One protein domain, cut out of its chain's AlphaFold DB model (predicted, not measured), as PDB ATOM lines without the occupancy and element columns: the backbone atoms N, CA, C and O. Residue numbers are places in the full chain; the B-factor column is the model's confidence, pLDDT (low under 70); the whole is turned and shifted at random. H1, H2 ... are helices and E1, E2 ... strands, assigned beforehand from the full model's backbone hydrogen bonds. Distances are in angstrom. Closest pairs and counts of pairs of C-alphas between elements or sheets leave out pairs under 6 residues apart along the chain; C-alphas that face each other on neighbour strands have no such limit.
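Overview. This is residues 25 to 89 of the 114 residues of an uncharacterized protein of Candidatus Sulfopaludibacter sp. SbA3 (UniProt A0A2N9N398). A small strand hairpin, E1 and E2, sits at one end of an elongated body, H1 lies in the middle, H2 reaches to the other end, and residues 75 to 89 run back to the hairpin's end. The 65 printed residues hold H1, E1, E2, H2 in that order, mixed helices and strands, with under half in named elements; the sheet is E1 - E2, antiparallel. It is compact, radius of gyration of the C-alphas 11.4 A, spanning 34 by 21 by 14 A.

Arrangement. H1, residues 35 to 44, touches H2, residues 62 to 74, at residues 62 to 66 alone; the closest C-alphas, Gln 39 and Phe 62, are 6.4 A apart. They run opposite ways at a shallow tilt of 29 degrees. E1, residues 46 to 49, and E2, residues 52 to 55, form a hairpin; N 47 and O 54 are 2.9 A apart, within hydrogen-bond range. Both helices have every O i to N i+4 pair within range.

Along the chain. H1, 14.1 A long, begins at C-alpha 35 (-23.255, 6.798, 20.346). E1 measures 9.5 A, E2 9.7 A. H2, 18.5 A, ends at C-alpha 74 (-23.381, 10.001, 36.770).

Size, cuts and confidence. The printed part has no cut and no long link between named elements; residues 83 to 89 are under pLDDT 70.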
ATOM      1  N   LEU A  25     -28.893  -6.333  23.159       70.88
ATOM      2  CA  LEU A  25     -28.330  -5.130  23.756       70.88
ATOM      3  C   LEU A  25     -28.765  -3.961  22.887       70.88
ATOM      4  O   LEU A  25     -28.281  -3.777  21.775       70.88
ATOM      5  N   ASP A  26     -29.737  -3.213  23.390       78.00
ATOM      6  CA  ASP A  26     -30.248  -2.048  22.692       78.00
ATOM      7  C   ASP A  26     -29.218  -0.904  22.749       78.00
ATOM      8  O   ASP A  26     -28.872  -0.480  23.856       78.00
ATOM      9  N   PRO A  27     -28.712  -0.413  21.601       81.12
ATOM     10  CA  PRO A  27     -27.594   0.532  21.566       81.12
ATOM     11  C   PRO A  27     -27.945   1.927  22.096       81.12
ATOM     12  O   PRO A  27     -27.045   2.690  22.426       81.12
ATOM     13  N   CYS A  28     -29.231   2.272  22.197       83.00
ATOM     14  CA  CYS A  28     -29.683   3.544  22.765       83.00
ATOM     15  C   CYS A  28     -30.091   3.437  24.239       83.00
ATOM     16  O   CYS A  28     -30.499   4.426  24.848       83.00
ATOM     17  N   LYS A  29     -30.019   2.247  24.844       84.50
ATOM     18  CA  LYS A  29     -30.333   2.077  26.263       84.50
ATOM     19  C   LYS A  29     -29.144   2.531  27.100       84.50
ATOM     20  O   LYS A  29     -28.031   2.102  26.840       84.50
ATOM     21  N   ALA A  30     -29.391   3.306  28.155       83.75
ATOM     22  CA  ALA A  30     -28.343   3.885  29.002       83.75
ATOM     23  C   ALA A  30     -27.271   2.874  29.473       83.75
ATOM     24  O   ALA A  30     -26.082   3.161  29.419       83.75
ATOM     25  N   ALA A  31     -27.683   1.657  29.849       82.19
ATOM     26  CA  ALA A  31     -26.776   0.594  30.288       82.19
ATOM     27  C   ALA A  31     -25.883   0.010  29.176       82.19
ATOM     28  O   ALA A  31     -24.854  -0.577  29.486       82.19
ATOM     29  N   ASN A  32     -26.258   0.161  27.902       83.94
ATOM     30  CA  ASN A  32     -25.535  -0.400  26.756       83.94
ATOM     31  C   ASN A  32     -25.229   0.653  25.686       83.94
ATOM     32  O   ASN A  32     -25.069   0.323  24.507       83.94
ATOM     33  N   PHE A  33     -25.219   1.919  26.098       84.38
ATOM     34  CA  PHE A  33     -25.227   3.047  25.191       84.38
ATOM     35  C   PHE A  33     -23.987   3.033  24.298       84.38
ATOM     36  O   PHE A  33     -22.858   2.922  24.776       84.38
ATOM     37  N   ASN A  34     -24.212   3.148  22.994       84.62
ATOM     38  CA  ASN A  34     -23.169   3.353  22.006       84.62
ATOM     39  C   ASN A  34     -23.631   4.468  21.070       84.62
ATOM     40  O   ASN A  34     -24.630   4.318  20.369       84.62
ATOM     41  N   GLU A  35     -22.906   5.582  21.081       83.19
ATOM     42  CA  GLU A  35     -23.255   6.798  20.346       83.19
ATOM     43  C   GLU A  35     -23.457   6.530  18.849       83.19
ATOM     44  O   GLU A  35     -24.512   6.851  18.295       83.19
ATOM     45  N   GLN A  36     -22.494   5.855  18.217       81.38
ATOM     46  CA  GLN A  36     -22.525   5.577  16.786       81.38
ATOM     47  C   GLN A  36     -23.660   4.606  16.429       81.38
ATOM     48  O   GLN A  36     -24.463   4.888  15.538       81.38
ATOM     49  N   ALA A  37     -23.791   3.506  17.179       80.00
ATOM     50  CA  ALA A  37     -24.853   2.525  16.949       80.00
ATOM     51  C   ALA A  37     -26.251   3.112  17.201       80.00
ATOM     52  O   ALA A  37     -27.198   2.778  16.494       80.00
ATOM     53  N   CYS A  38     -26.403   3.979  18.206       83.88
ATOM     54  CA  CYS A  38     -27.681   4.592  18.546       83.88
ATOM     55  C   CYS A  38     -28.118   5.608  17.487       83.88
ATOM     56  O   CYS A  38     -29.278   5.607  17.069       83.88
ATOM     57  N   GLN A  39     -27.193   6.445  17.011       82.69
ATOM     58  CA  GLN A  39     -27.488   7.413  15.961       82.69
ATOM     59  C   GLN A  39     -27.933   6.712  14.673       82.69
ATOM     60  O   GLN A  39     -28.975   7.060  14.112       82.69
ATOM     61  N   GLU A  40     -27.191   5.691  14.243       79.44
ATOM     62  CA  GLU A  40     -27.573   4.867  13.096       79.44
ATOM     63  C   GLU A  40     -28.915   4.173  13.335       79.44
ATOM     64  O   GLU A  40     -29.780   4.188  12.459       79.44
ATOM     65  N   ALA A  41     -29.145   3.644  14.542       82.31
ATOM     66  CA  ALA A  41     -30.376   2.931  14.843       82.31
ATOM     67  C   ALA A  41     -31.623   3.824  14.831       82.31
ATOM     68  O   ALA A  41     -32.703   3.389  14.421       82.31
ATOM     69  N   ILE A  42     -31.488   5.080  15.259       83.75
ATOM     70  CA  ILE A  42     -32.556   6.081  15.195       83.75
ATOM     71  C   ILE A  42     -32.826   6.480  13.744       83.75
ATOM     72  O   ILE A  42     -33.990   6.519  13.338       83.75
ATOM     73  N   GLN A  43     -31.776   6.729  12.954       82.81
ATOM     74  CA  GLN A  43     -31.922   7.100  11.543       82.81
ATOM     75  C   GLN A  43     -32.544   5.974  10.714       82.81
ATOM     76  O   GLN A  43     -33.497   6.198   9.968       82.81
ATOM     77  N   ALA A  44     -32.051   4.750  10.881       79.19
ATOM     78  CA  ALA A  44     -32.511   3.582  10.143       79.19
ATOM     79  C   ALA A  44     -33.774   2.931  10.742       79.19
ATOM     80  O   ALA A  44     -34.343   2.022  10.138       79.19
ATOM     81  N   ARG A  45     -34.255   3.409  11.902       82.00
ATOM     82  CA  ARG A  45     -35.419   2.874  12.641       82.00
ATOM     83  C   ARG A  45     -35.274   1.392  13.010       82.00
ATOM     84  O   ARG A  45     -36.226   0.606  12.949       82.00
ATOM     85  N   GLY A  46     -34.068   1.001  13.385       79.81
ATOM     86  CA  GLY A  46     -33.710  -0.368  13.725       79.81
ATOM     87  C   GLY A  46     -32.205  -0.543  13.793       79.81
ATOM     88  O   GLY A  46     -31.465   0.351  13.416       79.81
ATOM     89  N   TYR A  47     -31.746  -1.682  14.289       80.00
ATOM     90  CA  TYR A  47     -30.322  -1.984  14.396       80.00
ATOM     91  C   TYR A  47     -30.036  -3.419  14.005       80.00
ATOM     92  O   TYR A  47     -30.916  -4.285  14.002       80.00
ATOM     93  N   CYS A  48     -28.767  -3.667  13.709       75.44
ATOM     94  CA  CYS A  48     -28.280  -5.002  13.469       75.44
ATOM     95  C   CYS A  48     -28.032  -5.750  14.778       75.44
ATOM     96  O   CYS A  48     -27.266  -5.295  15.625       75.44
ATOM     97  N   TRP A  49     -28.623  -6.933  14.918       74.06
ATOM     98  CA  TRP A  49     -28.334  -7.855  16.012       74.06
ATOM     99  C   TRP A  49     -28.076  -9.248  15.438       74.06
ATOM    100  O   TRP A  49     -28.948  -9.821  14.787       74.06
ATOM    101  N   ASN A  50     -26.870  -9.785  15.645       71.25
ATOM    102  CA  ASN A  50     -26.461 -11.110  15.153       71.25
ATOM    103  C   ASN A  50     -26.738 -11.350  13.658       71.25
ATOM    104  O   ASN A  50     -27.288 -12.375  13.261       71.25
ATOM    105  N   GLY A  51     -26.408 -10.362  12.819       72.81
ATOM    106  CA  GLY A  51     -26.634 -10.433  11.372       72.81
ATOM    107  C   GLY A  51     -28.107 -10.350  10.957       72.81
ATOM    108  O   GLY A  51     -28.418 -10.482   9.776       72.81
ATOM    109  N   ARG A  52     -29.027 -10.114  11.901       73.88
ATOM    110  CA  ARG A  52     -30.451  -9.904  11.636       73.88
ATOM    111  C   ARG A  52     -30.819  -8.452  11.879       73.88
ATOM    112  O   ARG A  52     -30.498  -7.880  12.920       73.88
ATOM    113  N   TRP A  53     -31.552  -7.877  10.931       77.75
ATOM    114  CA  TRP A  53     -32.138  -6.562  11.128       77.75
ATOM    115  C   TRP A  53     -33.277  -6.630  12.129       77.75
ATOM    116  O   TRP A  53     -34.208  -7.432  11.996       77.75
ATOM    117  N   VAL A  54     -33.225  -5.741  13.105       78.56
ATOM    118  CA  VAL A  54     -34.240  -5.624  14.129       78.56
ATOM    119  C   VAL A  54     -34.838  -4.234  14.051       78.56
ATOM    120  O   VAL A  54     -34.212  -3.247  14.430       78.56
ATOM    121  N   GLN A  55     -36.081  -4.160  13.578       80.88
ATOM    122  CA  GLN A  55     -36.814  -2.902  13.555       80.88
ATOM    123  C   GLN A  55     -37.105  -2.454  14.990       80.88
ATOM    124  O   GLN A  55     -37.677  -3.202  15.790       80.88
ATOM    125  N   LEU A  56     -36.723  -1.224  15.313       78.50
ATOM    126  CA  LEU A  56     -37.005  -0.608  16.599       78.50
ATOM    127  C   LEU A  56     -37.438   0.835  16.370       78.50
ATOM    128  O   LEU A  56     -36.754   1.621  15.718       78.50
ATOM    129  N   ARG A  57     -38.600   1.185  16.917       78.25
ATOM    130  CA  ARG A  57     -39.143   2.534  16.806       78.25
ATOM    131  C   ARG A  57     -38.805   3.316  18.068       78.25
ATOM    132  O   ARG A  57     -39.484   3.178  19.081       78.25
ATOM    133  N   TYR A  58     -37.766   4.135  17.992       79.56
ATOM    134  CA  TYR A  58     -37.459   5.108  19.033       79.56
ATOM    135  C   TYR A  58     -38.529   6.204  19.038       79.56
ATOM    136  O   TYR A  58     -38.875   6.746  17.989       79.56
ATOM    137  N   HIS A  59     -39.097   6.488  20.211       81.31
ATOM    138  CA  HIS A  59     -40.136   7.512  20.354       81.31
ATOM    139  C   HIS A  59     -39.541   8.921  20.491       81.31
ATOM    140  O   HIS A  59     -40.119   9.893  20.016       81.31
ATOM    141  N   HIS A  60     -38.364   9.010  21.111       86.19
ATOM    142  CA  HIS A  60     -37.639  10.253  21.365       86.19
ATOM    143  C   HIS A  60     -36.449  10.432  20.403       86.19
ATOM    144  O   HIS A  60     -35.996   9.447  19.815       86.19
ATOM    145  N   PRO A  61     -35.942  11.667  20.216       84.81
ATOM    146  CA  PRO A  61     -34.743  11.931  19.421       84.81
ATOM    147  C   PRO A  61     -33.455  11.531  20.167       84.81
ATOM    148  O   PRO A  61     -33.457  11.405  21.388       84.81
ATOM    149  N   PHE A  62     -32.341  11.383  19.437       82.44
ATOM    150  CA  PHE A  62     -31.014  11.023  19.973       82.44
ATOM    151  C   PHE A  62     -30.609  11.726  21.289       82.44
ATOM    152  O   PHE A  62     -30.258  11.006  22.225       82.44
ATOM    153  N   PRO A  63     -30.695  13.071  21.424       89.25
ATOM    154  CA  PRO A  63     -30.264  13.760  22.644       89.25
ATOM    155  C   PRO A  63     -30.956  13.250  23.911       89.25
ATOM    156  O   PRO A  63     -30.322  13.171  24.953       89.25
ATOM    157  N   TYR A  64     -32.209  12.797  23.818       89.38
ATOM    158  CA  TYR A  64     -32.919  12.223  24.963       89.38
ATOM    159  C   TYR A  64     -32.237  10.957  25.509       89.38
ATOM    160  O   TYR A  64     -32.143  10.762  26.719       89.38
ATOM    161  N   TYR A  65     -31.744  10.084  24.624       86.56
ATOM    162  CA  TYR A  65     -31.038   8.865  25.034       86.56
ATOM    163  C   TYR A  65     -29.623   9.162  25.529       86.56
ATOM    164  O   TYR A  65     -29.139   8.474  26.427       86.56
ATOM    165  N   TYR A  66     -28.985  10.194  24.972       87.19
ATOM    166  CA  TYR A  66     -27.682  10.667  25.425       87.19
ATOM    167  C   TYR A  66     -27.748  11.223  26.855       87.19
ATOM    168  O   TYR A  66     -26.948  10.825  27.700       87.19
ATOM    169  N   ASP A  67     -28.750  12.052  27.166       90.69
ATOM    170  CA  ASP A  67     -29.007  12.536  28.529       90.69
ATOM    171  C   ASP A  67     -29.259  11.377  29.505       90.69
ATOM    172  O   ASP A  67     -28.669  11.326  30.584       90.69
ATOM    173  N   ALA A  68     -30.065  10.384  29.111       88.12
ATOM    174  CA  ALA A  68     -30.326   9.207  29.945       88.12
ATOM    175  C   ALA A  68     -29.055   8.378  30.227       88.12
ATOM    176  O   ALA A  68     -28.889   7.848  31.327       88.12
ATOM    177  N   TYR A  69     -28.150   8.264  29.250       86.31
ATOM    178  CA  TYR A  69     -26.822   7.670  29.434       86.31
ATOM    179  C   TYR A  69     -25.957   8.494  30.397       86.31
ATOM    180  O   TYR A  69     -25.317   7.935  31.293       86.31
ATOM    181  N   HIS A  70     -25.969   9.817  30.249       89.69
ATOM    182  CA  HIS A  70     -25.196  10.716  31.096       89.69
ATOM    183  C   HIS A  70     -25.682  10.662  32.553       89.69
ATOM    184  O   HIS A  70     -24.883  10.563  33.479       89.69
ATOM    185  N   GLU A  71     -26.997  10.622  32.775       91.25
ATOM    186  CA  GLU A  71     -27.580  10.447  34.107       91.25
ATOM    187  C   GLU A  71     -27.253   9.065  34.703       91.25
ATOM    188  O   GLU A  71     -26.953   8.944  35.892       91.25
ATOM    189  N   TYR A  72     -27.276   8.009  33.885       89.00
ATOM    190  CA  TYR A  72     -26.948   6.651  34.324       89.00
ATOM    191  C   TYR A  72     -25.479   6.511  34.744       89.00
ATOM    192  O   TYR A  72     -25.193   5.951  35.803       89.00
ATOM    193  N   THR A  73     -24.553   7.059  33.957       88.38
ATOM    194  CA  THR A  73     -23.120   7.067  34.290       88.38
ATOM    195  C   THR A  73     -22.819   7.968  35.486       88.38
ATOM    196  O   THR A  73     -22.059   7.567  36.366       88.38
ATOM    197  N   ALA A  74     -23.488   9.122  35.603       89.19
ATOM    198  CA  ALA A  74     -23.381  10.001  36.770       89.19
ATOM    199  C   ALA A  74     -23.826   9.321  38.080       89.19
ATOM    200  O   ALA A  74     -23.287   9.616  39.144       89.19
ATOM    201  N   LYS A  75     -24.765   8.369  38.013       90.44
ATOM    202  CA  LYS A  75     -25.196   7.540  39.157       90.44
ATOM    203  C   LYS A  75     -24.254   6.365  39.463       90.44
ATOM    204  O   LYS A  75     -24.564   5.558  40.336       90.44
ATOM    205  N   GLY A  76     -23.126   6.247  38.760       87.56
ATOM    206  CA  GLY A  76     -22.181   5.135  38.903       87.56
ATOM    207  C   GLY A  76     -22.586   3.875  38.133       87.56
ATOM    208  O   GLY A  76     -22.083   2.788  38.417       87.56
ATOM    209  N   GLY A  77     -23.508   3.994  37.174       84.81
ATOM    210  CA  GLY A  77     -23.911   2.894  36.309       84.81
ATOM    211  C   GLY A  77     -22.771   2.443  35.395       84.81
ATOM    212  O   GLY A  77     -22.117   3.254  34.742       84.81
ATOM    213  N   VAL A  78     -22.549   1.130  35.320       82.50
ATOM    214  CA  VAL A  78     -21.568   0.530  34.404       82.50
ATOM    215  C   VAL A  78     -22.217   0.321  33.042       82.50
ATOM    216  O   VAL A  78     -23.328  -0.213  32.961       82.50
ATOM    217  N   VAL A  79     -21.528   0.749  31.986       83.00
ATOM    218  CA  VAL A  79     -22.023   0.703  30.607       83.00
ATOM    219  C   VAL A  79     -21.340  -0.437  29.866       83.00
ATOM    220  O   VAL A  79     -20.113  -0.504  29.814       83.00
ATOM    221  N   ASN A  80     -22.135  -1.329  29.284       80.69
ATOM    222  CA  ASN A  80     -21.663  -2.404  28.423       80.69
ATOM    223  C   ASN A  80     -22.081  -2.108  26.981       80.69
ATOM    224  O   ASN A  80     -23.165  -2.494  26.543       80.69
ATOM    225  N   ALA A  81     -21.246  -1.337  26.283       72.44
ATOM    226  CA  ALA A  81     -21.559  -0.806  24.963       72.44
ATOM    227  C   ALA A  81     -21.981  -1.915  23.986       72.44
ATOM    228  O   ALA A  81     -21.263  -2.897  23.784       72.44
ATOM    229  N   ALA A  82     -23.142  -1.739  23.352       73.50
ATOM    230  CA  ALA A  82     -23.585  -2.642  22.300       73.50
ATOM    231  C   ALA A  82     -22.615  -2.586  21.106       73.50
ATOM    232  O   ALA A  82     -22.145  -1.514  20.714       73.50
ATOM    233  N   VAL A  83     -22.324  -3.747  20.513       64.25
ATOM    234  CA  VAL A  83     -21.495  -3.838  19.304       64.25
ATOM    235  C   VAL A  83     -22.284  -3.311  18.107       64.25
ATOM    236  O   VAL A  83     -23.440  -3.684  17.901       64.25
ATOM    237  N   VAL A  84     -21.642  -2.464  17.299       60.97
ATOM    238  CA  VAL A  84     -22.181  -2.004  16.014       60.97
ATOM    239  C   VAL A  84     -22.202  -3.199  15.058       60.97
ATOM    240  O   VAL A  84     -21.154  -3.667  14.615       60.97
ATOM    241  N   GLY A  85     -23.386  -3.733  14.761       61.12
ATOM    242  CA  GLY A  85     -23.538  -4.762  13.733       61.12
ATOM    243  C   GLY A  85     -23.649  -4.142  12.336       61.12
ATOM    244  O   GLY A  85     -24.305  -3.122  12.162       61.12
ATOM    245  N   THR A  86     -23.056  -4.778  11.327       61.16
ATOM    246  CA  THR A  86     -22.971  -4.270   9.941       61.16
ATOM    247  C   THR A  86     -24.160  -4.629   9.037       61.16
ATOM    248  O   THR A  86     -24.083  -4.450   7.824       61.16
ATOM    249  N   CYS A  87     -25.268  -5.150   9.572       66.19
ATOM    250  CA  CYS A  87     -26.444  -5.476   8.761       66.19
ATOM    251  C   CYS A  87     -27.406  -4.287   8.622       66.19
ATOM    252  O   CYS A  87     -27.638  -3.546   9.573       66.19
ATOM    253  N   GLY A  88     -27.963  -4.108   7.424       62.16
ATOM    254  CA  GLY A  88     -28.896  -3.025   7.105       62.16
ATOM    255  C   GLY A  88     -30.370  -3.435   7.213       62.16
ATOM    256  O   GLY A  88     -30.666  -4.628   7.342       62.16
ATOM    257  N   PRO A  89     -31.306  -2.468   7.141       58.91
ATOM    258  CA  PRO A  89     -32.734  -2.755   7.039       58.91
ATOM    259  C   PRO A  89     -33.017  -3.705   5.879       58.91
ATOM    260  O   PRO A  89     -32.304  -3.639   4.873       58.91
TER     261      PRO A  89